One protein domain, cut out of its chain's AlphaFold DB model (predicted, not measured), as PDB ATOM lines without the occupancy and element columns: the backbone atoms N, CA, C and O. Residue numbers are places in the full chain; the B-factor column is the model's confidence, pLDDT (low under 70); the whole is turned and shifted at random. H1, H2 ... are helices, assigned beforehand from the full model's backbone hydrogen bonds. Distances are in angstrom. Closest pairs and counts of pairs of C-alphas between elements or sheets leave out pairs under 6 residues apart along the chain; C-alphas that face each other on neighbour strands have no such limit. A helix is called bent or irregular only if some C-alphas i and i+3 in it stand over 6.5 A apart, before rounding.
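What this domain is: This is residues 15 to 167 of the 170 residues of the protein "Acyltransferase" of Pseudoalteromonas sp. (UniProt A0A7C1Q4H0). What would one see first? The long helix H3 runs through the middle; H1, bent into a narrow V, packs on it with its second arm, H1b, and H2 meets H3 near its first end at a wide angle. Short H5 packs near H3's other end, while H4 lies far out between two long loops and H6 follows a third; the whole is loosely built. What is it made of? The printed part has 153 residues with six named helices, H1 to H6 in that order, and no named strand: the class is all helix. It is loose, with a radius of gyration of the C-alphas of 18.5 A and spans of 52 by 43 by 32 A.

How they stand to each other: How is H1, residues 15 to 47, built? By its hydrogen bonds it was assigned as one helix, but it is bent, with C-alphas 27 and 30 9.4 A apart, into H1a, residues 15 to 27, and H1b, residues 30 to 47. The arms touch with residues 21 to 25 and 32 to 37 alone, closest at the C-alphas of His 25 and Leu 33, 5.4 A, at a shallow tilt of 31 degrees, opposite ways. What does H3, residues 74 to 95, touch? It is the hub: H1b touches it at a steep tilt of 48 degrees, opposite ways, the C-alphas of Val 41 and Cys 82 closest at 6.8 A. H2, residues 49 to 65, touches it about perpendicular at 82 degrees, with Ser 55 and Gln 77 closest, C-alphas 6.2 A apart. H5, residues 132 to 139, touches it the same way at a shallow tilt of 33 degrees, only just short of steep, the C-alphas of Ala 94 and Val 134 closest at 6.0 A. Where are the others? H4, residues 110 to 117, touches no helix and is apart from H3 and H5. H6, residues 157 to 166, is near H1a and close but not clearly touching H3. Are the helix backbones complete? Every O i to N i+4 pair is within hydrogen-bond range in H1a, H2, H3, H4, H5 and H6, and 10 of 14 are in H1b.

Where its parts are: Where does H1 lie? C-alpha 15 is at (22.982, 107.563, 163.192). H1a measures 18.7 A from first to last C-alpha, and H1b 25.0 A with a kink of 42 degrees near residue 37. How long are the others? H2 measures 24.5 A and H3 32.2 A, ending at C-alpha 95, (35.714, 103.647, 174.191). H4 and H5 each measure 10.7 A, and H6 14.7 A, ending at C-alpha 166, (29.365, 99.576, 171.998).

The domain as a whole: How large is it? The two C-alphas farthest apart, those of Thr 47 and Glu 117, are 53.0 A apart. Which links are long? Those from H3 to H4, H4 to H5 and H5 to H6 are long, and residues 105 to 110 and 150 to 157 stand free. The printed part has no cut. Where is confidence low? The mean pLDDT of the printed part is 78.3; 35 residues are under 70, among them 132 to 145 and 151 to 167.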
ATOM      1  N   PHE A  15      22.511 108.855 162.673       63.41
ATOM      2  CA  PHE A  15      22.982 107.563 163.192       63.41
ATOM      3  C   PHE A  15      23.842 106.794 162.173       63.41
ATOM      4  O   PHE A  15      24.912 106.284 162.504       63.41
ATOM      5  N   LEU A  16      23.428 106.816 160.901       65.56
ATOM      6  CA  LEU A  16      24.187 106.267 159.771       65.56
ATOM      7  C   LEU A  16      25.587 106.887 159.641       65.56
ATOM      8  O   LEU A  16      26.549 106.184 159.347       65.56
ATOM      9  N   GLY A  17      25.719 108.190 159.899       70.19
ATOM     10  CA  GLY A  17      27.002 108.890 159.845       70.19
ATOM     11  C   GLY A  17      27.980 108.375 160.899       70.19
ATOM     12  O   GLY A  17      29.147 108.150 160.592       70.19
ATOM     13  N   ILE A  18      27.499 108.104 162.116       71.81
ATOM     14  CA  ILE A  18      28.343 107.552 163.181       71.81
ATOM     15  C   ILE A  18      28.759 106.113 162.845       71.81
ATOM     16  O   ILE A  18      29.923 105.760 163.022       71.81
ATOM     17  N   GLN A  19      27.860 105.294 162.289       70.88
ATOM     18  CA  GLN A  19      28.208 103.934 161.853       70.88
ATOM     19  C   GLN A  19      29.260 103.919 160.735       70.88
ATOM     20  O   GLN A  19      30.202 103.131 160.803       70.88
ATOM     21  N   ILE A  20      29.144 104.809 159.743       75.06
ATOM     22  CA  ILE A  20      30.141 104.953 158.671       75.06
ATOM     23  C   ILE A  20      31.489 105.386 159.247       75.06
ATOM     24  O   ILE A  20      32.513 104.817 158.873       75.06
ATOM     25  N   LEU A  21      31.502 106.342 160.182       74.31
ATOM     26  CA  LEU A  21      32.730 106.775 160.850       74.31
ATOM     27  C   LEU A  21      33.385 105.619 161.612       74.31
ATOM     28  O   LEU A  21      34.580 105.398 161.454       74.31
ATOM     29  N   LEU A  22      32.615 104.832 162.368       73.81
ATOM     30  CA  LEU A  22      33.134 103.661 163.083       73.81
ATOM     31  C   LEU A  22      33.671 102.585 162.131       73.81
ATOM     32  O   LEU A  22      34.729 102.005 162.382       73.81
ATOM     33  N   PHE A  23      32.976 102.330 161.023       75.94
ATOM     34  CA  PHE A  23      33.400 101.351 160.025       75.94
ATOM     35  C   PHE A  23      34.676 101.793 159.296       75.94
ATOM     36  O   PHE A  23      35.643 101.031 159.217       75.94
ATOM     37  N   ALA A  24      34.726 103.049 158.844       76.62
ATOM     38  CA  ALA A  24      35.910 103.648 158.236       76.62
ATOM     39  C   ALA A  24      37.093 103.668 159.216       76.62
ATOM     40  O   ALA A  24      38.217 103.347 158.835       76.62
ATOM     41  N   HIS A  25      36.838 103.965 160.491       76.38
ATOM     42  CA  HIS A  25      37.848 103.942 161.545       76.38
ATOM     43  C   HIS A  25      38.413 102.533 161.796       76.38
ATOM     44  O   HIS A  25      39.612 102.369 162.052       76.38
ATOM     45  N   LYS A  26      37.569 101.496 161.705       75.56
ATOM     46  CA  LYS A  26      37.995 100.099 161.854       75.56
ATOM     47  C   LYS A  26      38.855  99.631 160.677       75.56
ATOM     48  O   LYS A  26      39.826  98.921 160.913       75.56
ATOM     49  N   LEU A  27      38.513 100.028 159.449       78.44
ATOM     50  CA  LEU A  27      39.180  99.570 158.225       78.44
ATOM     51  C   LEU A  27      40.436 100.365 157.855       78.44
ATOM     52  O   LEU A  27      41.428  99.778 157.440       78.44
ATOM     53  N   LEU A  28      40.388 101.692 157.970       79.56
ATOM     54  CA  LEU A  28      41.412 102.590 157.418       79.56
ATOM     55  C   LEU A  28      42.259 103.279 158.503       79.56
ATOM     56  O   LEU A  28      43.186 104.033 158.196       79.56
ATOM     57  N   GLY A  29      41.922 103.059 159.777       80.56
ATOM     58  CA  GLY A  29      42.547 103.728 160.914       80.56
ATOM     59  C   GLY A  29      42.309 105.243 160.933       80.56
ATOM     60  O   GLY A  29      41.479 105.794 160.207       80.56
ATOM     61  N   ARG A  30      43.065 105.946 161.785       80.12
ATOM     62  CA  ARG A  30      42.864 107.381 162.055       80.12
ATOM     63  C   ARG A  30      43.100 108.278 160.835       80.12
ATOM     64  O   ARG A  30      42.339 109.212 160.605       80.12
ATOM     65  N   LYS A  31      44.125 107.984 160.028       82.94
ATOM     66  CA  LYS A  31      44.451 108.782 158.832       82.94
ATOM     67  C   LYS A  31      43.376 108.657 157.751       82.94
ATOM     68  O   LYS A  31      42.969 109.669 157.192       82.94
ATOM     69  N   GLY A  32      42.888 107.445 157.485       82.12
ATOM     70  CA  GLY A  32      41.830 107.241 156.494       82.12
ATOM     71  C   GLY A  32      40.478 107.788 156.943       82.12
ATOM     72  O   GLY A  32      39.743 108.342 156.130       82.12
ATOM     73  N   LEU A  33      40.186 107.740 158.244       83.56
ATOM     74  CA  LEU A  33      38.996 108.385 158.793       83.56
ATOM     75  C   LEU A  33      38.982 109.895 158.531       83.56
ATOM     76  O   LEU A  33      37.944 110.445 158.170       83.56
ATOM     77  N   TRP A  34      40.134 110.556 158.656       87.00
ATOM     78  CA  TRP A  34      40.264 111.988 158.393       87.00
ATOM     79  C   TRP A  34      39.954 112.369 156.939       87.00
ATOM     80  O   TRP A  34      39.418 113.449 156.706       87.00
ATOM     81  N   ILE A  35      40.191 111.478 155.969       86.50
ATOM     82  CA  ILE A  35      39.820 111.708 154.560       86.50
ATOM     83  C   ILE A  35      38.298 111.839 154.416       86.50
ATOM     84  O   ILE A  35      37.818 112.690 153.672       86.50
ATOM     85  N   VAL A  36      37.538 111.031 155.157       84.25
ATOM     86  CA  VAL A  36      36.065 111.054 155.143       84.25
ATOM     87  C   VAL A  36      35.517 112.176 156.026       84.25
ATOM     88  O   VAL A  36      34.530 112.825 155.680       84.25
ATOM     89  N   LEU A  37      36.161 112.428 157.165       85.56
ATOM     90  CA  LEU A  37      35.686 113.382 158.162       85.56
ATOM     91  C   LEU A  37      35.984 114.835 157.780       85.56
ATOM     92  O   LEU A  37      35.161 115.711 158.049       85.56
ATOM     93  N   PHE A  38      37.119 115.111 157.128       90.38
ATOM     94  CA  PHE A  38      37.498 116.478 156.765       90.38
ATOM     95  C   PHE A  38      36.445 117.182 155.893       90.38
ATOM     96  O   PHE A  38      36.068 118.298 156.253       90.38
ATOM     97  N   PRO A  39      35.885 116.569 154.826       89.88
ATOM     98  CA  PRO A  39      34.788 117.168 154.064       89.88
ATOM     99  C   PRO A  39      33.577 117.538 154.927       89.88
ATOM    100  O   PRO A  39      32.987 118.600 154.735       89.88
ATOM    101  N   VAL A  40      33.232 116.701 155.910       87.75
ATOM    102  CA  VAL A  40      32.114 116.951 156.833       87.75
ATOM    103  C   VAL A  40      32.419 118.145 157.737       87.75
ATOM    104  O   VAL A  40      31.604 119.063 157.843       87.75
ATOM    105  N   VAL A  41      33.604 118.175 158.353       90.88
ATOM    106  CA  VAL A  41      34.053 119.293 159.202       90.88
ATOM    107  C   VAL A  41      34.114 120.585 158.396       90.88
ATOM    108  O   VAL A  41      33.631 121.619 158.853       90.88
ATOM    109  N   PHE A  42      34.644 120.530 157.175       92.62
ATOM    110  CA  PHE A  42      34.744 121.678 156.286       92.62
ATOM    111  C   PHE A  42      33.363 122.191 155.856       92.62
ATOM    112  O   PHE A  42      33.109 123.393 155.910       92.62
ATOM    113  N   TYR A  43      32.426 121.300 155.527       90.25
ATOM    114  CA  TYR A  43      31.033 121.660 155.253       90.25
ATOM    115  C   TYR A  43      30.357 122.329 156.462       90.25
ATOM    116  O   TYR A  43      29.701 123.369 156.324       90.25
ATOM    117  N   LEU A  44      30.540 121.778 157.666       87.19
ATOM    118  CA  LEU A  44      30.015 122.364 158.903       87.19
ATOM    119  C   LEU A  44      30.666 123.712 159.214       87.19
ATOM    120  O   LEU A  44      29.980 124.637 159.646       87.19
ATOM    121  N   PHE A  45      31.960 123.855 158.940       91.75
ATOM    122  CA  PHE A  45      32.665 125.123 159.047       91.75
ATOM    123  C   PHE A  45      32.088 126.152 158.072       91.75
ATOM    124  O   PHE A  45      31.793 127.275 158.479       91.75
ATOM    125  N   LEU A  46      31.867 125.785 156.805       91.81
ATOM    126  CA  LEU A  46      31.330 126.680 155.776       91.81
ATOM    127  C   LEU A  46      29.886 127.126 156.057       91.81
ATOM    128  O   LEU A  46      29.563 128.309 155.890       91.81
ATOM    129  N   THR A  47      29.038 126.216 156.531       89.81
ATOM    130  CA  THR A  47      27.608 126.479 156.777       89.81
ATOM    131  C   THR A  47      27.306 126.982 158.196       89.81
ATOM    132  O   THR A  47      26.279 127.622 158.435       89.81
ATOM    133  N   GLY A  48      28.197 126.747 159.160       86.19
ATOM    134  CA  GLY A  48      28.018 127.052 160.580       86.19
ATOM    135  C   GLY A  48      28.413 128.474 160.973       86.19
ATOM    136  O   GLY A  48      29.332 128.661 161.769       86.19
ATOM    137  N   LYS A  49      27.710 129.501 160.467       89.75
ATOM    138  CA  LYS A  49      28.031 130.916 160.769       89.75
ATOM    139  C   LYS A  49      28.106 131.210 162.276       89.75
ATOM    140  O   LYS A  49      29.057 131.854 162.704       89.75
ATOM    141  N   VAL A  50      27.149 130.718 163.064       88.94
ATOM    142  CA  VAL A  50      27.107 130.931 164.526       88.94
ATOM    143  C   VAL A  50      28.345 130.340 165.208       88.94
ATOM    144  O   VAL A  50      29.012 131.031 165.971       88.94
ATOM    145  N   ALA A  51      28.698 129.096 164.873       88.31
ATOM    146  CA  ALA A  51      29.862 128.417 165.436       88.31
ATOM    147  C   ALA A  51      31.179 129.104 165.040       88.31
ATOM    148  O   ALA A  51      32.069 129.248 165.875       88.31
ATOM    149  N   ARG A  52      31.299 129.600 163.800       93.06
ATOM    150  CA  ARG A  52      32.476 130.376 163.376       93.06
ATOM    151  C   ARG A  52      32.634 131.673 164.161       93.06
ATOM    152  O   ARG A  52      33.729 131.962 164.617       93.06
ATOM    153  N   VAL A  53      31.553 132.432 164.346       93.25
ATOM    154  CA  VAL A  53      31.595 133.682 165.124       93.25
ATOM    155  C   VAL A  53      32.011 133.405 166.570       93.25
ATOM    156  O   VAL A  53      32.893 134.087 167.083       93.25
ATOM    157  N   ALA A  54      31.452 132.365 167.195       92.44
ATOM    158  CA  ALA A  54      31.841 131.953 168.543       92.44
ATOM    159  C   ALA A  54      33.311 131.500 168.610       92.44
ATOM    160  O   ALA A  54      34.049 131.918 169.499       92.44
ATOM    161  N   SER A  55      33.764 130.707 167.633       93.88
ATOM    162  CA  SER A  55      35.168 130.302 167.514       93.88
ATOM    163  C   SER A  55      36.099 131.501 167.357       93.88
ATOM    164  O   SER A  55      37.178 131.498 167.940       93.88
ATOM    165  N   LYS A  56      35.721 132.507 166.559       95.06
ATOM    166  CA  LYS A  56      36.519 133.722 166.381       95.06
ATOM    167  C   LYS A  56      36.663 134.470 167.701       95.06
ATOM    168  O   LYS A  56      37.786 134.739 168.099       95.06
ATOM    169  N   ALA A  57      35.548 134.720 168.388       95.06
ATOM    170  CA  ALA A  57      35.535 135.425 169.669       95.06
ATOM    171  C   ALA A  57      36.376 134.700 170.734       95.06
ATOM    172  O   ALA A  57      37.151 135.326 171.451       95.06
ATOM    173  N   PHE A  58      36.281 133.367 170.797       93.88
ATOM    174  CA  PHE A  58      37.119 132.566 171.687       93.88
ATOM    175  C   PHE A  58      38.612 132.709 171.358       93.88
ATOM    176  O   PHE A  58      39.417 132.971 172.247       93.88
ATOM    177  N   LEU A  59      38.992 132.584 170.083       94.38
ATOM    178  CA  LEU A  59      40.391 132.709 169.662       94.38
ATOM    179  C   LEU A  59      40.937 134.133 169.852       94.38
ATOM    180  O   LEU A  59      42.113 134.292 170.161       94.38
ATOM    181  N   GLU A  60      40.097 135.160 169.714       95.19
ATOM    182  CA  GLU A  60      40.461 136.546 170.032       95.19
ATOM    183  C   GLU A  60      40.777 136.692 171.524       95.19
ATOM    184  O   GLU A  60      41.819 137.244 171.874       95.19
ATOM    185  N   GLN A  61      39.950 136.114 172.401       94.44
ATOM    186  CA  GLN A  61      40.204 136.096 173.844       94.44
ATOM    187  C   GLN A  61      41.505 135.355 174.192       94.44
ATOM    188  O   GLN A  61      42.274 135.810 175.041       94.44
ATOM    189  N   VAL A  62      41.776 134.231 173.522       92.81
ATOM    190  CA  VAL A  62      43.028 133.478 173.686       92.81
ATOM    191  C   VAL A  62      44.232 134.312 173.243       92.81
ATOM    192  O   VAL A  62      45.231 134.354 173.959       92.81
ATOM    193  N   ASN A  63      44.138 135.013 172.110       94.38
ATOM    194  CA  ASN A  63      45.207 135.893 171.638       94.38
ATOM    195  C   ASN A  63      45.491 137.017 172.642       94.38
ATOM    196  O   ASN A  63      46.656 137.262 172.945       94.38
ATOM    197  N   VAL A  64      44.449 137.637 173.211       93.88
ATOM    198  CA  VAL A  64      44.595 138.647 174.274       93.88
ATOM    199  C   VAL A  64      45.325 138.066 175.485       93.88
ATOM    200  O   VAL A  64      46.291 138.663 175.953       93.88
ATOM    201  N   TYR A  65      44.917 136.885 175.958       93.25
ATOM    202  CA  TYR A  65      45.543 136.233 177.113       93.25
ATOM    203  C   TYR A  65      47.017 135.870 176.870       93.25
ATOM    204  O   TYR A  65      47.842 135.991 177.770       93.25
ATOM    205  N   GLN A  66      47.368 135.469 175.645       93.12
ATOM    206  CA  GLN A  66      48.751 135.163 175.260       93.12
ATOM    207  C   GLN A  66      49.583 136.406 174.895       93.12
ATOM    208  O   GLN A  66      50.748 136.274 174.531       93.12
ATOM    209  N   GLY A  67      49.002 137.611 174.929       92.44
ATOM    210  CA  GLY A  67      49.669 138.837 174.476       92.44
ATOM    211  C   GLY A  67      49.921 138.893 172.960       92.44
ATOM    212  O   GLY A  67      50.714 139.708 172.487       92.44
ATOM    213  N   SER A  68      49.256 138.039 172.179       92.50
ATOM    214  CA  SER A  68      49.370 138.003 170.723       92.50
ATOM    215  C   SER A  68      48.512 139.092 170.082       92.50
ATOM    216  O   SER A  68      47.304 139.166 170.292       92.50
ATOM    217  N   LYS A  69      49.132 139.914 169.229       88.81
ATOM    218  CA  LYS A  69      48.436 140.921 168.407       88.81
ATOM    219  C   LYS A  69      47.976 140.375 167.051       88.81
ATOM    220  O   LYS A  69      47.452 141.130 166.235       88.81
ATOM    221  N   GLN A  70      48.212 139.091 166.779       89.69
ATOM    222  CA  GLN A  70      47.876 138.500 165.488       89.69
ATOM    223  C   GLN A  70      46.351 138.397 165.330       89.69
ATOM    224  O   GLN A  70      45.671 137.936 166.251       89.69
ATOM    225  N   PRO A  71      45.786 138.796 164.178       91.88
ATOM    226  CA  PRO A  71      44.360 138.645 163.939       91.88
ATOM    227  C   PRO A  71      43.995 137.165 163.798       91.88
ATOM    228  O   PRO A  71      44.738 136.366 163.223       91.88
ATOM    229  N   VAL A  72      42.807 136.792 164.279       94.38
ATOM    230  CA  VAL A  72      42.291 135.433 164.094       94.38
ATOM    231  C   VAL A  72      42.002 135.188 162.616       94.38
ATOM    232  O   VAL A  72      41.142 135.833 162.013       94.38
ATOM    233  N   THR A  73      42.705 134.219 162.032       94.56
ATOM    234  CA  THR A  73      42.567 133.872 160.612       94.56
ATOM    235  C   THR A  73      41.500 132.800 160.374       94.56
ATOM    236  O   THR A  73      41.071 132.080 161.281       94.56
ATOM    237  N   PHE A  74      41.077 132.638 159.117       93.00
ATOM    238  CA  PHE A  74      40.227 131.512 158.704       93.00
ATOM    239  C   PHE A  74      40.882 130.156 158.976       93.00
ATOM    240  O   PHE A  74      40.200 129.230 159.408       93.00
ATOM    241  N   LYS A  75      42.204 130.058 158.792       94.25
ATOM    242  CA  LYS A  75      42.966 128.839 159.073       94.25
ATOM    243  C   LYS A  75      42.905 128.476 160.557       94.25
ATOM    244  O   LYS A  75      42.618 127.329 160.865       94.25
ATOM    245  N   MET A  76      43.088 129.442 161.461       94.00
ATOM    246  CA  MET A  76      42.999 129.201 162.910       94.00
ATOM    247  C   MET A  76      41.613 128.709 163.330       94.00
ATOM    248  O   MET A  76      41.503 127.761 164.102       94.00
ATOM    249  N   GLN A  77      40.552 129.309 162.787       94.25
ATOM    250  CA  GLN A  77      39.189 128.853 163.063       94.25
ATOM    251  C   GLN A  77      38.946 127.445 162.507       94.25
ATOM    252  O   GLN A  77      38.379 126.614 163.207       94.25
ATOM    253  N   LEU A  78      39.404 127.139 161.288       94.31
ATOM    254  CA  LEU A  78      39.289 125.788 160.735       94.31
ATOM    255  C   LEU A  78      40.064 124.769 161.581       94.31
ATOM    256  O   LEU A  78      39.528 123.713 161.889       94.31
ATOM    257  N   THR A  79      41.278 125.099 162.027       93.75
ATOM    258  CA  THR A  79      42.052 124.256 162.951       93.75
ATOM    259  C   THR A  79      41.314 124.041 164.270       93.75
ATOM    260  O   THR A  79      41.292 122.921 164.767       93.75
ATOM    261  N   HIS A  80      40.653 125.066 164.812       93.44
ATOM    262  CA  HIS A  80      39.837 124.919 166.016       93.44
ATOM    263  C   HIS A  80      38.657 123.955 165.789       93.44
ATOM    264  O   HIS A  80      38.423 123.065 166.605       93.44
ATOM    265  N   PHE A  81      37.979 124.035 164.640       91.69
ATOM    266  CA  PHE A  81      36.947 123.060 164.257       91.69
ATOM    267  C   PHE A  81      37.516 121.643 164.104       91.69
ATOM    268  O   PHE A  81      36.910 120.684 164.579       91.69
ATOM    269  N   CYS A  82      38.693 121.502 163.490       91.88
ATOM    270  CA  CYS A  82      39.377 120.217 163.386       91.88
ATOM    271  C   CYS A  82      39.746 119.652 164.763       91.88
ATOM    272  O   CYS A  82      39.534 118.470 164.989       91.88
ATOM    273  N   SER A  83      40.196 120.487 165.707       90.25
ATOM    274  CA  SER A  83      40.520 120.049 167.073       90.25
ATOM    275  C   SER A  83      39.295 119.539 167.839       90.25
ATOM    276  O   SER A  83      39.394 118.605 168.629       90.25
ATOM    277  N   PHE A  84      38.116 120.106 167.563       86.69
ATOM    278  CA  PHE A  84      36.856 119.605 168.102       86.69
ATOM    279  C   PHE A  84      36.479 118.246 167.493       86.69
ATOM    280  O   PHE A  84      35.987 117.363 168.189       86.69
ATOM    281  N   ALA A  85      36.729 118.059 166.197       86.38
ATOM    282  CA  ALA A  85      36.524 116.771 165.546       86.38
ATOM    283  C   ALA A  85      37.506 115.708 166.070       86.38
ATOM    284  O   ALA A  85      37.077 114.599 166.380       86.38
ATOM    285  N   ASP A  86      38.786 116.055 166.246       86.06
ATOM    286  CA  ASP A  86      39.790 115.175 166.854       86.06
ATOM    287  C   ASP A  86      39.395 114.765 168.275       86.06
ATOM    288  O   ASP A  86      39.448 113.581 168.590       86.06
ATOM    289  N   SER A  87      38.913 115.691 169.113       82.62
ATOM    290  CA  SER A  87      38.495 115.335 170.476       82.62
ATOM    291  C   SER A  87      37.286 114.393 170.492       82.62
ATOM    292  O   SER A  87      37.187 113.536 171.368       82.62
ATOM    293  N   ALA A  88      36.384 114.495 169.512       78.75
ATOM    294  CA  ALA A  88      35.293 113.540 169.340       78.75
ATOM    295  C   ALA A  88      35.797 112.159 168.886       78.75
ATOM    296  O   ALA A  88      35.297 111.143 169.369       78.75
ATOM    297  N   LEU A  89      36.801 112.109 168.004       79.44
ATOM    298  CA  LEU A  89      37.447 110.857 167.602       79.44
ATOM    299  C   LEU A  89      38.200 110.201 168.757       79.44
ATOM    300  O   LEU A  89      38.054 109.003 168.964       79.44
ATOM    301  N   ASP A  90      38.923 110.979 169.561       79.19
ATOM    302  CA  ASP A  90      39.630 110.463 170.734       79.19
ATOM    303  C   ASP A  90      38.660 109.815 171.734       79.19
ATOM    304  O   ASP A  90      39.013 108.843 172.396       79.19
ATOM    305  N   LYS A  91      37.415 110.306 171.844       76.38
ATOM    306  CA  LYS A  91      36.381 109.649 172.668       76.38
ATOM    307  C   LYS A  91      36.020 108.272 172.126       76.38
ATOM    308  O   LYS A  91      35.903 107.327 172.898       76.38
ATOM    309  N   ILE A  92      35.871 108.160 170.808       74.38
ATOM    310  CA  ILE A  92      35.619 106.879 170.145       74.38
ATOM    311  C   ILE A  92      36.802 105.932 170.378       74.38
ATOM    312  O   ILE A  92      36.585 104.793 170.787       74.38
ATOM    313  N   ASP A  93      38.037 106.400 170.183       77.00
ATOM    314  CA  ASP A  93      39.250 105.598 170.386       77.00
ATOM    315  C   ASP A  93      39.376 105.127 171.843       77.00
ATOM    316  O   ASP A  93      39.704 103.964 172.089       77.00
ATOM    317  N   ALA A  94      39.056 105.995 172.808       73.62
ATOM    318  CA  ALA A  94      39.011 105.647 174.225       73.62
ATOM    319  C   ALA A  94      37.974 104.552 174.517       73.62
ATOM    320  O   ALA A  94      38.291 103.575 175.191       73.62
ATOM    321  N   TRP A  95      36.757 104.660 173.975       69.62
ATOM    322  CA  TRP A  95      35.714 103.647 174.191       69.62
ATOM    323  C   TRP A  95      35.998 102.314 173.519       69.62
ATOM    324  O   TRP A  95      35.631 101.273 174.056       69.62
ATOM    325  N   LEU A  96      36.666 102.337 172.366       71.06
ATOM    326  CA  LEU A  96      37.124 101.130 171.682       71.06
ATOM    327  C   LEU A  96      38.352 100.496 172.362       71.06
ATOM    328  O   LEU A  96      38.883  99.518 171.835       71.06
ATOM    329  N   GLY A  97      38.830 101.054 173.483       69.81
ATOM    330  CA  GLY A  97      40.008 100.572 174.206       69.81
ATOM    331  C   GLY A  97      41.319 100.755 173.435       69.81
ATOM    332  O   GLY A  97      42.308 100.096 173.745       69.81
ATOM    333  N   ARG A  98      41.333 101.613 172.405       73.94
ATOM    334  CA  ARG A  98      42.522 101.884 171.579       73.94
ATOM    335  C   ARG A  98      43.462 102.891 172.228       73.94
ATOM    336  O   ARG A  98      44.652 102.844 171.951       73.94
ATOM    337  N   ILE A  99      42.933 103.777 173.074       72.56
ATOM    338  CA  ILE A  99      43.744 104.632 173.944       72.56
ATOM    339  C   ILE A  99      44.001 103.863 175.236       72.56
ATOM    340  O   ILE A  99      43.083 103.604 176.015       72.56
ATOM    341  N   THR A 100      45.257 103.502 175.453       72.38
ATOM    342  CA  THR A 100      45.716 102.784 176.642       72.38
ATOM    343  C   THR A 100      46.512 103.715 177.551       72.38
ATOM    344  O   THR A 100      46.948 104.778 177.126       72.38
ATOM    345  N   GLN A 101      46.787 103.311 178.798       70.12
ATOM    346  CA  GLN A 101      47.626 104.111 179.711       70.12
ATOM    347  C   GLN A 101      49.000 104.477 179.125       70.12
ATOM    348  O   GLN A 101      49.583 105.478 179.522       70.12
ATOM    349  N   ARG A 102      49.522 103.681 178.181       75.00
ATOM    350  CA  ARG A 102      50.820 103.929 177.533       75.00
ATOM    351  C   ARG A 102      50.790 105.128 176.587       75.00
ATOM    352  O   ARG A 102      51.838 105.701 176.311       75.00
ATOM    353  N   ASP A 103      49.605 105.500 176.118       76.62
ATOM    354  CA  ASP A 103      49.394 106.608 175.189       76.62
ATOM    355  C   ASP A 103      49.219 107.949 175.923       76.62
ATOM    356  O   ASP A 103      49.130 109.000 175.287       76.62
ATOM    357  N   ILE A 104      49.182 107.935 177.264       76.44
ATOM    358  CA  ILE A 104      49.016 109.128 178.092       76.44
ATOM    359  C   ILE A 104      50.307 109.459 178.819       76.44
ATOM    360  O   ILE A 104      50.859 108.669 179.581       76.44
ATOM    361  N   LYS A 105      50.732 110.708 178.642       79.69
ATOM    362  CA  LYS A 105      51.708 111.342 179.514       79.69
ATOM    363  C   LYS A 105      50.965 112.089 180.611       79.69
ATOM    364  O   LYS A 105      50.349 113.124 180.354       79.69
ATOM    365  N   TYR A 106      51.036 111.578 181.828       77.00
ATOM    366  CA  TYR A 106      50.466 112.264 182.973       77.00
ATOM    367  C   TYR A 106      51.425 113.349 183.469       77.00
ATOM    368  O   TYR A 106      52.645 113.278 183.313       77.00
ATOM    369  N   THR A 107      50.850 114.386 184.064       80.62
ATOM    370  CA  THR A 107      51.587 115.456 184.737       80.62
ATOM    371  C   THR A 107      51.152 115.461 186.196       80.62
ATOM    372  O   THR A 107      49.975 115.252 186.473       80.62
ATOM    373  N   ASN A 108      52.092 115.691 187.115       81.62
ATOM    374  CA  ASN A 108      51.848 115.691 188.561       81.62
ATOM    375  C   ASN A 108      51.269 114.366 189.104       81.62
ATOM    376  O   ASN A 108      50.406 114.383 189.976       81.62
ATOM    377  N   GLU A 109      51.748 113.213 188.611       76.50
ATOM    378  CA  GLU A 109      51.287 111.886 189.076       76.50
ATOM    379  C   GLU A 109      51.433 111.689 190.595       76.50
ATOM    380  O   GLU A 109      50.596 111.030 191.204       76.50
ATOM    381  N   HIS A 110      52.458 112.290 191.209       80.88
ATOM    382  CA  HIS A 110      52.735 112.194 192.648       80.88
ATOM    383  C   HIS A 110      51.559 112.648 193.525       80.88
ATOM    384  O   HIS A 110      51.351 112.080 194.591       80.88
ATOM    385  N   LEU A 111      50.734 113.589 193.047       82.38
ATOM    386  CA  LEU A 111      49.576 114.088 193.794       82.38
ATOM    387  C   LEU A 111      48.557 112.982 194.100       82.38
ATOM    388  O   LEU A 111      47.876 113.042 195.116       82.38
ATOM    389  N   PHE A 112      48.443 111.957 193.249       78.88
ATOM    390  CA  PHE A 112      47.541 110.834 193.516       78.88
ATOM    391  C   PHE A 112      48.049 109.951 194.658       78.88
ATOM    392  O   PHE A 112      47.256 109.546 195.503       78.88
ATOM    393  N   ALA A 113      49.360 109.698 194.711       79.00
ATOM    394  CA  ALA A 113      49.970 108.944 195.801       79.00
ATOM    395  C   ALA A 113      49.849 109.701 197.132       79.00
ATOM    396  O   ALA A 113      49.460 109.111 198.135       79.00
ATOM    397  N   GLU A 114      50.065 111.020 197.127       85.12
ATOM    398  CA  GLU A 114      49.896 111.866 198.317       85.12
ATOM    399  C   GLU A 114      48.454 111.848 198.849       85.12
ATOM    400  O   GLU A 114      48.238 111.762 200.056       85.12
ATOM    401  N   LEU A 115      47.450 111.879 197.964       83.62
ATOM    402  CA  LEU A 115      46.039 111.774 198.359       83.62
ATOM    403  C   LEU A 115      45.710 110.422 199.008       83.62
ATOM    404  O   LEU A 115      44.871 110.353 199.918       83.62
ATOM    405  N   ASP A 116      46.338 109.346 198.536       82.25
ATOM    406  CA  ASP A 116      46.184 108.010 199.107       82.25
ATOM    407  C   ASP A 116      46.877 107.922 200.476       82.25
ATOM    408  O   ASP A 116      46.224 107.535 201.448       82.25
ATOM    409  N   GLU A 117      48.129 108.379 200.590       86.69
ATOM    410  CA  GLU A 117      48.904 108.402 201.843       86.69
ATOM    411  C   GLU A 117      48.252 109.262 202.934       86.69
ATOM    412  O   GLU A 117      48.162 108.850 204.091       86.69
ATOM    413  N   GLN A 118      47.751 110.446 202.576       88.94
ATOM    414  CA  GLN A 118      47.136 111.385 203.522       88.94
ATOM    415  C   GLN A 118      45.662 111.065 203.813       88.94
ATOM    416  O   GLN A 118      45.014 111.768 204.590       88.94
ATOM    417  N   ASN A 119      45.111 110.026 203.178       85.00
ATOM    418  CA  ASN A 119      43.701 109.655 203.242       85.00
ATOM    419  C   ASN A 119      42.737 110.824 202.925       85.00
ATOM    420  O   ASN A 119      41.645 110.929 203.484       85.00
ATOM    421  N   GLN A 120      43.139 111.702 202.003       85.62
ATOM    422  CA  GLN A 120      42.362 112.864 201.573       85.62
ATOM    423  C   GLN A 120      41.611 112.595 200.261       85.62
ATOM    424  O   GLN A 120      41.906 111.655 199.515       85.62
ATOM    425  N   GLY A 121      40.593 113.414 199.995       83.25
ATOM    426  CA  GLY A 121      39.895 113.465 198.711       83.25
ATOM    427  C   GLY A 121      40.360 114.656 197.873       83.25
ATOM    428  O   GLY A 121      40.975 115.582 198.389       83.25
ATOM    429  N   ALA A 122      40.018 114.657 196.586       84.12
ATOM    430  CA  ALA A 122      40.306 115.769 195.685       84.12
ATOM    431  C   ALA A 122      39.083 116.146 194.848       84.12
ATOM    432  O   ALA A 122      38.233 115.307 194.539       84.12
ATOM    433  N   ILE A 123      39.022 117.418 194.454       84.25
ATOM    434  CA  ILE A 123      38.045 117.928 193.492       84.25
ATOM    435  C   ILE A 123      38.770 118.159 192.170       84.25
ATOM    436  O   ILE A 123      39.673 118.988 192.080       84.25
ATOM    437  N   PHE A 124      38.343 117.446 191.130       78.44
ATOM    438  CA  PHE A 124      38.838 117.648 189.773       78.44
ATOM    439  C   PHE A 124      37.978 118.691 189.065       78.44
ATOM    440  O   PHE A 124      36.787 118.479 188.842       78.44
ATOM    441  N   ILE A 125      38.594 119.809 188.688       80.50
ATOM    442  CA  ILE A 125      37.942 120.853 187.898       80.50
ATOM    443  C   ILE A 125      38.471 120.760 186.471       80.50
ATOM    444  O   ILE A 125      39.636 121.042 186.200       80.50
ATOM    445  N   GLY A 126      37.601 120.335 185.559       76.25
ATOM    446  CA  GLY A 126      37.875 120.287 184.127       76.25
ATOM    447  C   GLY A 126      37.162 121.413 183.384       76.25
ATOM    448  O   GLY A 126      36.092 121.861 183.790       76.25
ATOM    449  N   SER A 127      37.728 121.840 182.258       77.25
ATOM    450  CA  SER A 127      37.006 122.641 181.264       77.25
ATOM    451  C   SER A 127      36.566 121.750 180.098       77.25
ATOM    452  O   SER A 127      37.047 120.628 179.951       77.25
ATOM    453  N   HIS A 128      35.694 122.247 179.217       75.56
ATOM    454  CA  HIS A 128      35.348 121.563 177.959       75.56
ATOM    455  C   HIS A 128      36.490 121.564 176.918       75.56
ATOM    456  O   HIS A 128      36.257 121.296 175.740       75.56
ATOM    457  N   LEU A 129      37.717 121.877 177.338       75.00
ATOM    458  CA  LEU A 129      38.913 121.815 176.516       75.00
ATOM    459  C   LEU A 129      39.519 120.407 176.573       75.00
ATOM    460  O   LEU A 129      39.755 119.865 177.651       75.00
ATOM    461  N   GLY A 130      39.816 119.833 175.408       73.31
ATOM    462  CA  GLY A 130      40.396 118.496 175.306       73.31
ATOM    463  C   GLY A 130      39.355 117.388 175.475       73.31
ATOM    464  O   GLY A 130      38.252 117.475 174.930       73.31
ATOM    465  N   ASN A 131      39.718 116.319 176.190       72.56
ATOM    466  CA  ASN A 131      38.890 115.121 176.304       72.56
ATOM    467  C   ASN A 131      38.827 114.580 177.742       72.56
ATOM    468  O   ASN A 131      39.652 113.773 178.162       72.56
ATOM    469  N   LEU A 132      37.802 115.000 178.489       69.56
ATOM    470  CA  LEU A 132      37.566 114.540 179.862       69.56
ATOM    471  C   LEU A 132      37.149 113.062 179.951       69.56
ATOM    472  O   LEU A 132      37.366 112.432 180.985       69.56
ATOM    473  N   GLU A 133      36.593 112.482 178.882       65.75
ATOM    474  CA  GLU A 133      36.208 111.062 178.881       65.75
ATOM    475  C   GLU A 133      37.432 110.146 178.910       65.75
ATOM    476  O   GLU A 133      37.393 109.097 179.550       65.75
ATOM    477  N   VAL A 134      38.543 110.571 178.297       66.06
ATOM    478  CA  VAL A 134      39.830 109.868 178.395       66.06
ATOM    479  C   VAL A 134      40.298 109.839 179.851       66.06
ATOM    480  O   VAL A 134      40.663 108.778 180.351       66.06
ATOM    481  N   CYS A 135      40.196 110.956 180.582       63.97
ATOM    482  CA  CYS A 135      40.531 110.983 182.009       63.97
ATOM    483  C   CYS A 135      39.677 109.997 182.820       63.97
ATOM    484  O   CYS A 135      40.212 109.277 183.662       63.97
ATOM    485  N   ARG A 136      38.368 109.913 182.542       64.62
ATOM    486  CA  ARG A 136      37.461 108.980 183.228       64.62
ATOM    487  C   ARG A 136      37.837 107.522 182.959       64.62
ATOM    488  O   ARG A 136      38.004 106.772 183.918       64.62
ATOM    489  N   ALA A 137      38.020 107.148 181.692       59.66
ATOM    490  CA  ALA A 137      38.372 105.783 181.294       59.66
ATOM    491  C   ALA A 137      39.688 105.312 181.939       59.66
ATOM    492  O   ALA A 137      39.804 104.177 182.386       59.66
ATOM    493  N   LEU A 138      40.673 106.202 182.059       58.31
ATOM    494  CA  LEU A 138      41.985 105.856 182.612       58.31
ATOM    495  C   LEU A 138      42.017 105.822 184.139       58.31
ATOM    496  O   LEU A 138      42.801 105.078 184.727       58.31
ATOM    497  N   SER A 139      41.173 106.623 184.784       62.25
ATOM    498  CA  SER A 139      41.130 106.722 186.241       62.25
ATOM    499  C   SER A 139      40.615 105.455 186.937       62.25
ATOM    500  O   SER A 139      40.967 105.205 188.087       62.25
ATOM    501  N   GLN A 140      39.870 104.606 186.218       59.66
ATOM    502  CA  GLN A 140      39.357 103.328 186.726       59.66
ATOM    503  C   GLN A 140      40.465 102.321 187.074       59.66
ATOM    504  O   GLN A 140      40.219 101.370 187.810       59.66
ATOM    505  N   HIS A 141      41.684 102.518 186.567       57.94
ATOM    506  CA  HIS A 141      42.766 101.544 186.695       57.94
ATOM    507  C   HIS A 141      43.864 101.916 187.702       57.94
ATOM    508  O   HIS A 141      44.817 101.147 187.830       57.94
ATOM    509  N   ARG A 142      43.800 103.079 188.375       60.53
ATOM    510  CA  ARG A 142      44.953 103.589 189.149       60.53
ATOM    511  C   ARG A 142      44.703 104.061 190.575       60.53
ATOM    512  O   ARG A 142      45.672 104.139 191.317       60.53
ATOM    513  N   SER A 143      43.468 104.336 190.979       59.22
ATOM    514  CA  SER A 143      43.169 104.583 192.392       59.22
ATOM    515  C   SER A 143      42.153 103.562 192.880       59.22
ATOM    516  O   SER A 143      41.192 103.244 192.181       59.22
ATOM    517  N   SER A 144      42.358 103.058 194.095       61.03
ATOM    518  CA  SER A 144      41.347 102.278 194.813       61.03
ATOM    519  C   SER A 144      40.153 103.146 195.238       61.03
ATOM    520  O   SER A 144      39.124 102.618 195.670       61.03
ATOM    521  N   LYS A 145      40.266 104.478 195.116       66.31
ATOM    522  CA  LYS A 145      39.230 105.433 195.502       66.31
ATOM    523  C   LYS A 145      38.178 105.595 194.407       66.31
ATOM    524  O   LYS A 145      38.460 105.717 193.217       66.31
ATOM    525  N   LYS A 146      36.917 105.649 194.839       73.06
ATOM    526  CA  LYS A 146      35.756 105.845 193.967       73.06
ATOM    527  C   LYS A 146      35.735 107.265 193.401       73.06
ATOM    528  O   LYS A 146      35.689 108.235 194.155       73.06
ATOM    529  N   ILE A 147      35.665 107.383 192.078       73.88
ATOM    530  CA  ILE A 147      35.506 108.669 191.390       73.88
ATOM    531  C   ILE A 147      34.025 108.905 191.110       73.88
ATOM    532  O   ILE A 147      33.370 108.107 190.440       73.88
ATOM    533  N   ASN A 148      33.491 110.014 191.626       76.44
ATOM    534  CA  ASN A 148      32.121 110.443 191.362       76.44
ATOM    535  C   ASN A 148      32.142 111.550 190.305       76.44
ATOM    536  O   ASN A 148      32.773 112.586 190.504       76.44
ATOM    537  N   VAL A 149      31.449 111.331 189.188       71.81
ATOM    538  CA  VAL A 149      31.388 112.286 188.076       71.81
ATOM    539  C   VAL A 149      29.985 112.873 187.998       71.81
ATOM    540  O   VAL A 149      29.008 112.143 187.842       71.81
ATOM    541  N   LEU A 150      29.883 114.199 188.085       70.81
ATOM    542  CA  LEU A 150      28.627 114.909 187.875       70.81
ATOM    543  C   LEU A 150      28.462 115.205 186.379       70.81
ATOM    544  O   LEU A 150      29.187 116.029 185.825       70.81
ATOM    545  N   VAL A 151      27.511 114.536 185.723       63.94
ATOM    546  CA  VAL A 151      27.232 114.715 184.289       63.94
ATOM    547  C   VAL A 151      25.811 115.234 184.094       63.94
ATOM    548  O   VAL A 151      24.852 114.641 184.581       63.94
ATOM    549  N   PHE A 152      25.659 116.319 183.332       58.66
ATOM    550  CA  PHE A 152      24.350 116.821 182.920       58.66
ATOM    551  C   PHE A 152      23.920 116.138 181.611       58.66
ATOM    552  O   PHE A 152      24.417 116.463 180.534       58.66
ATOM    553  N   THR A 153      23.024 115.151 181.687       53.28
ATOM    554  CA  THR A 153      22.720 114.226 180.574       53.28
ATOM    555  C   THR A 153      21.516 114.613 179.708       53.28
ATOM    556  O   THR A 153      21.188 113.890 178.767       53.28
ATOM    557  N   HIS A 154      20.869 115.757 179.959       45.62
ATOM    558  CA  HIS A 154      19.568 116.096 179.359       45.62
ATOM    559  C   HIS A 154      19.568 116.190 177.812       45.62
ATOM    560  O   HIS A 154      18.513 116.082 177.191       45.62
ATOM    561  N   HIS A 155      20.725 116.354 177.156       44.62
ATOM    562  CA  HIS A 155      20.813 116.494 175.692       44.62
ATOM    563  C   HIS A 155      21.543 115.355 174.961       44.62
ATOM    564  O   HIS A 155      21.547 115.350 173.738       44.62
ATOM    565  N   ALA A 156      22.097 114.364 175.669       50.28
ATOM    566  CA  ALA A 156      22.944 113.316 175.077       50.28
ATOM    567  C   ALA A 156      22.299 111.915 175.099       50.28
ATOM    568  O   ALA A 156      22.993 110.902 175.093       50.28
ATOM    569  N   VAL A 157      20.966 111.826 175.168       53.25
ATOM    570  CA  VAL A 157      20.248 110.551 175.374       53.25
ATOM    571  C   VAL A 157      20.512 109.548 174.246       53.25
ATOM    572  O   VAL A 157      20.771 108.378 174.517       53.25
ATOM    573  N   GLU A 158      20.483 109.991 172.989       54.28
ATOM    574  CA  GLU A 158      20.673 109.099 171.838       54.28
ATOM    575  C   GLU A 158      22.136 108.662 171.689       54.28
ATOM    576  O   GLU A 158      22.424 107.503 171.394       54.28
ATOM    577  N   PHE A 159      23.060 109.562 172.026       54.97
ATOM    578  CA  PHE A 159      24.479 109.260 172.139       54.97
ATOM    579  C   PHE A 159      24.745 108.217 173.233       54.97
ATOM    580  O   PHE A 159      25.344 107.183 172.961       54.97
ATOM    581  N   ASN A 160      24.200 108.402 174.440       57.19
ATOM    582  CA  ASN A 160      24.358 107.466 175.558       57.19
ATOM    583  C   ASN A 160      23.768 106.075 175.271       57.19
ATOM    584  O   ASN A 160      24.349 105.064 175.667       57.19
ATOM    585  N   LYS A 161      22.635 105.991 174.560       58.56
ATOM    586  CA  LYS A 161      22.091 104.698 174.105       58.56
ATOM    587  C   LYS A 161      23.049 103.981 173.156       58.56
ATOM    588  O   LYS A 161      23.150 102.756 173.203       58.56
ATOM    589  N   MET A 162      23.737 104.730 172.297       58.75
ATOM    590  CA  MET A 162      24.761 104.181 171.417       58.75
ATOM    591  C   MET A 162      25.998 103.734 172.205       58.75
ATOM    592  O   MET A 162      26.513 102.652 171.931       58.75
ATOM    593  N   LEU A 163      26.416 104.498 173.222       56.56
ATOM    594  CA  LEU A 163      27.531 104.136 174.108       56.56
ATOM    595  C   LEU A 163      27.307 102.781 174.780       56.56
ATOM    596  O   LEU A 163      28.139 101.890 174.628       56.56
ATOM    597  N   LYS A 164      26.136 102.579 175.398       58.66
ATOM    598  CA  LYS A 164      25.781 101.306 176.052       58.66
ATOM    599  C   LYS A 164      25.769 100.100 175.110       58.66
ATOM    600  O   LYS A 164      25.912  98.972 175.564       58.66
ATOM    601  N   LYS A 165      25.571 100.310 173.803       59.19
ATOM    602  CA  LYS A 165      25.616  99.228 172.802       59.19
ATOM    603  C   LYS A 165      27.035  98.851 172.385       59.19
ATOM    604  O   LYS A 165      27.236  97.727 171.944       59.19
ATOM    605  N   ILE A 166      27.982  99.787 172.450       56.00
ATOM    606  CA  ILE A 166      29.365  99.576 171.998       56.00
ATOM    607  C   ILE A 166      30.235  99.078 173.151       56.00
ATOM    608  O   ILE A 166      31.108  98.242 172.930       56.00
ATOM    609  N   ASN A 167      29.977  99.550 174.369       49.69
ATOM    610  CA  ASN A 167      30.639  99.064 175.568       49.69
ATOM    611  C   ASN A 167      29.630  99.060 176.739       49.69
ATOM    612  O   ASN A 167      29.218 100.136 177.180       49.69
TER     613      ASN A 167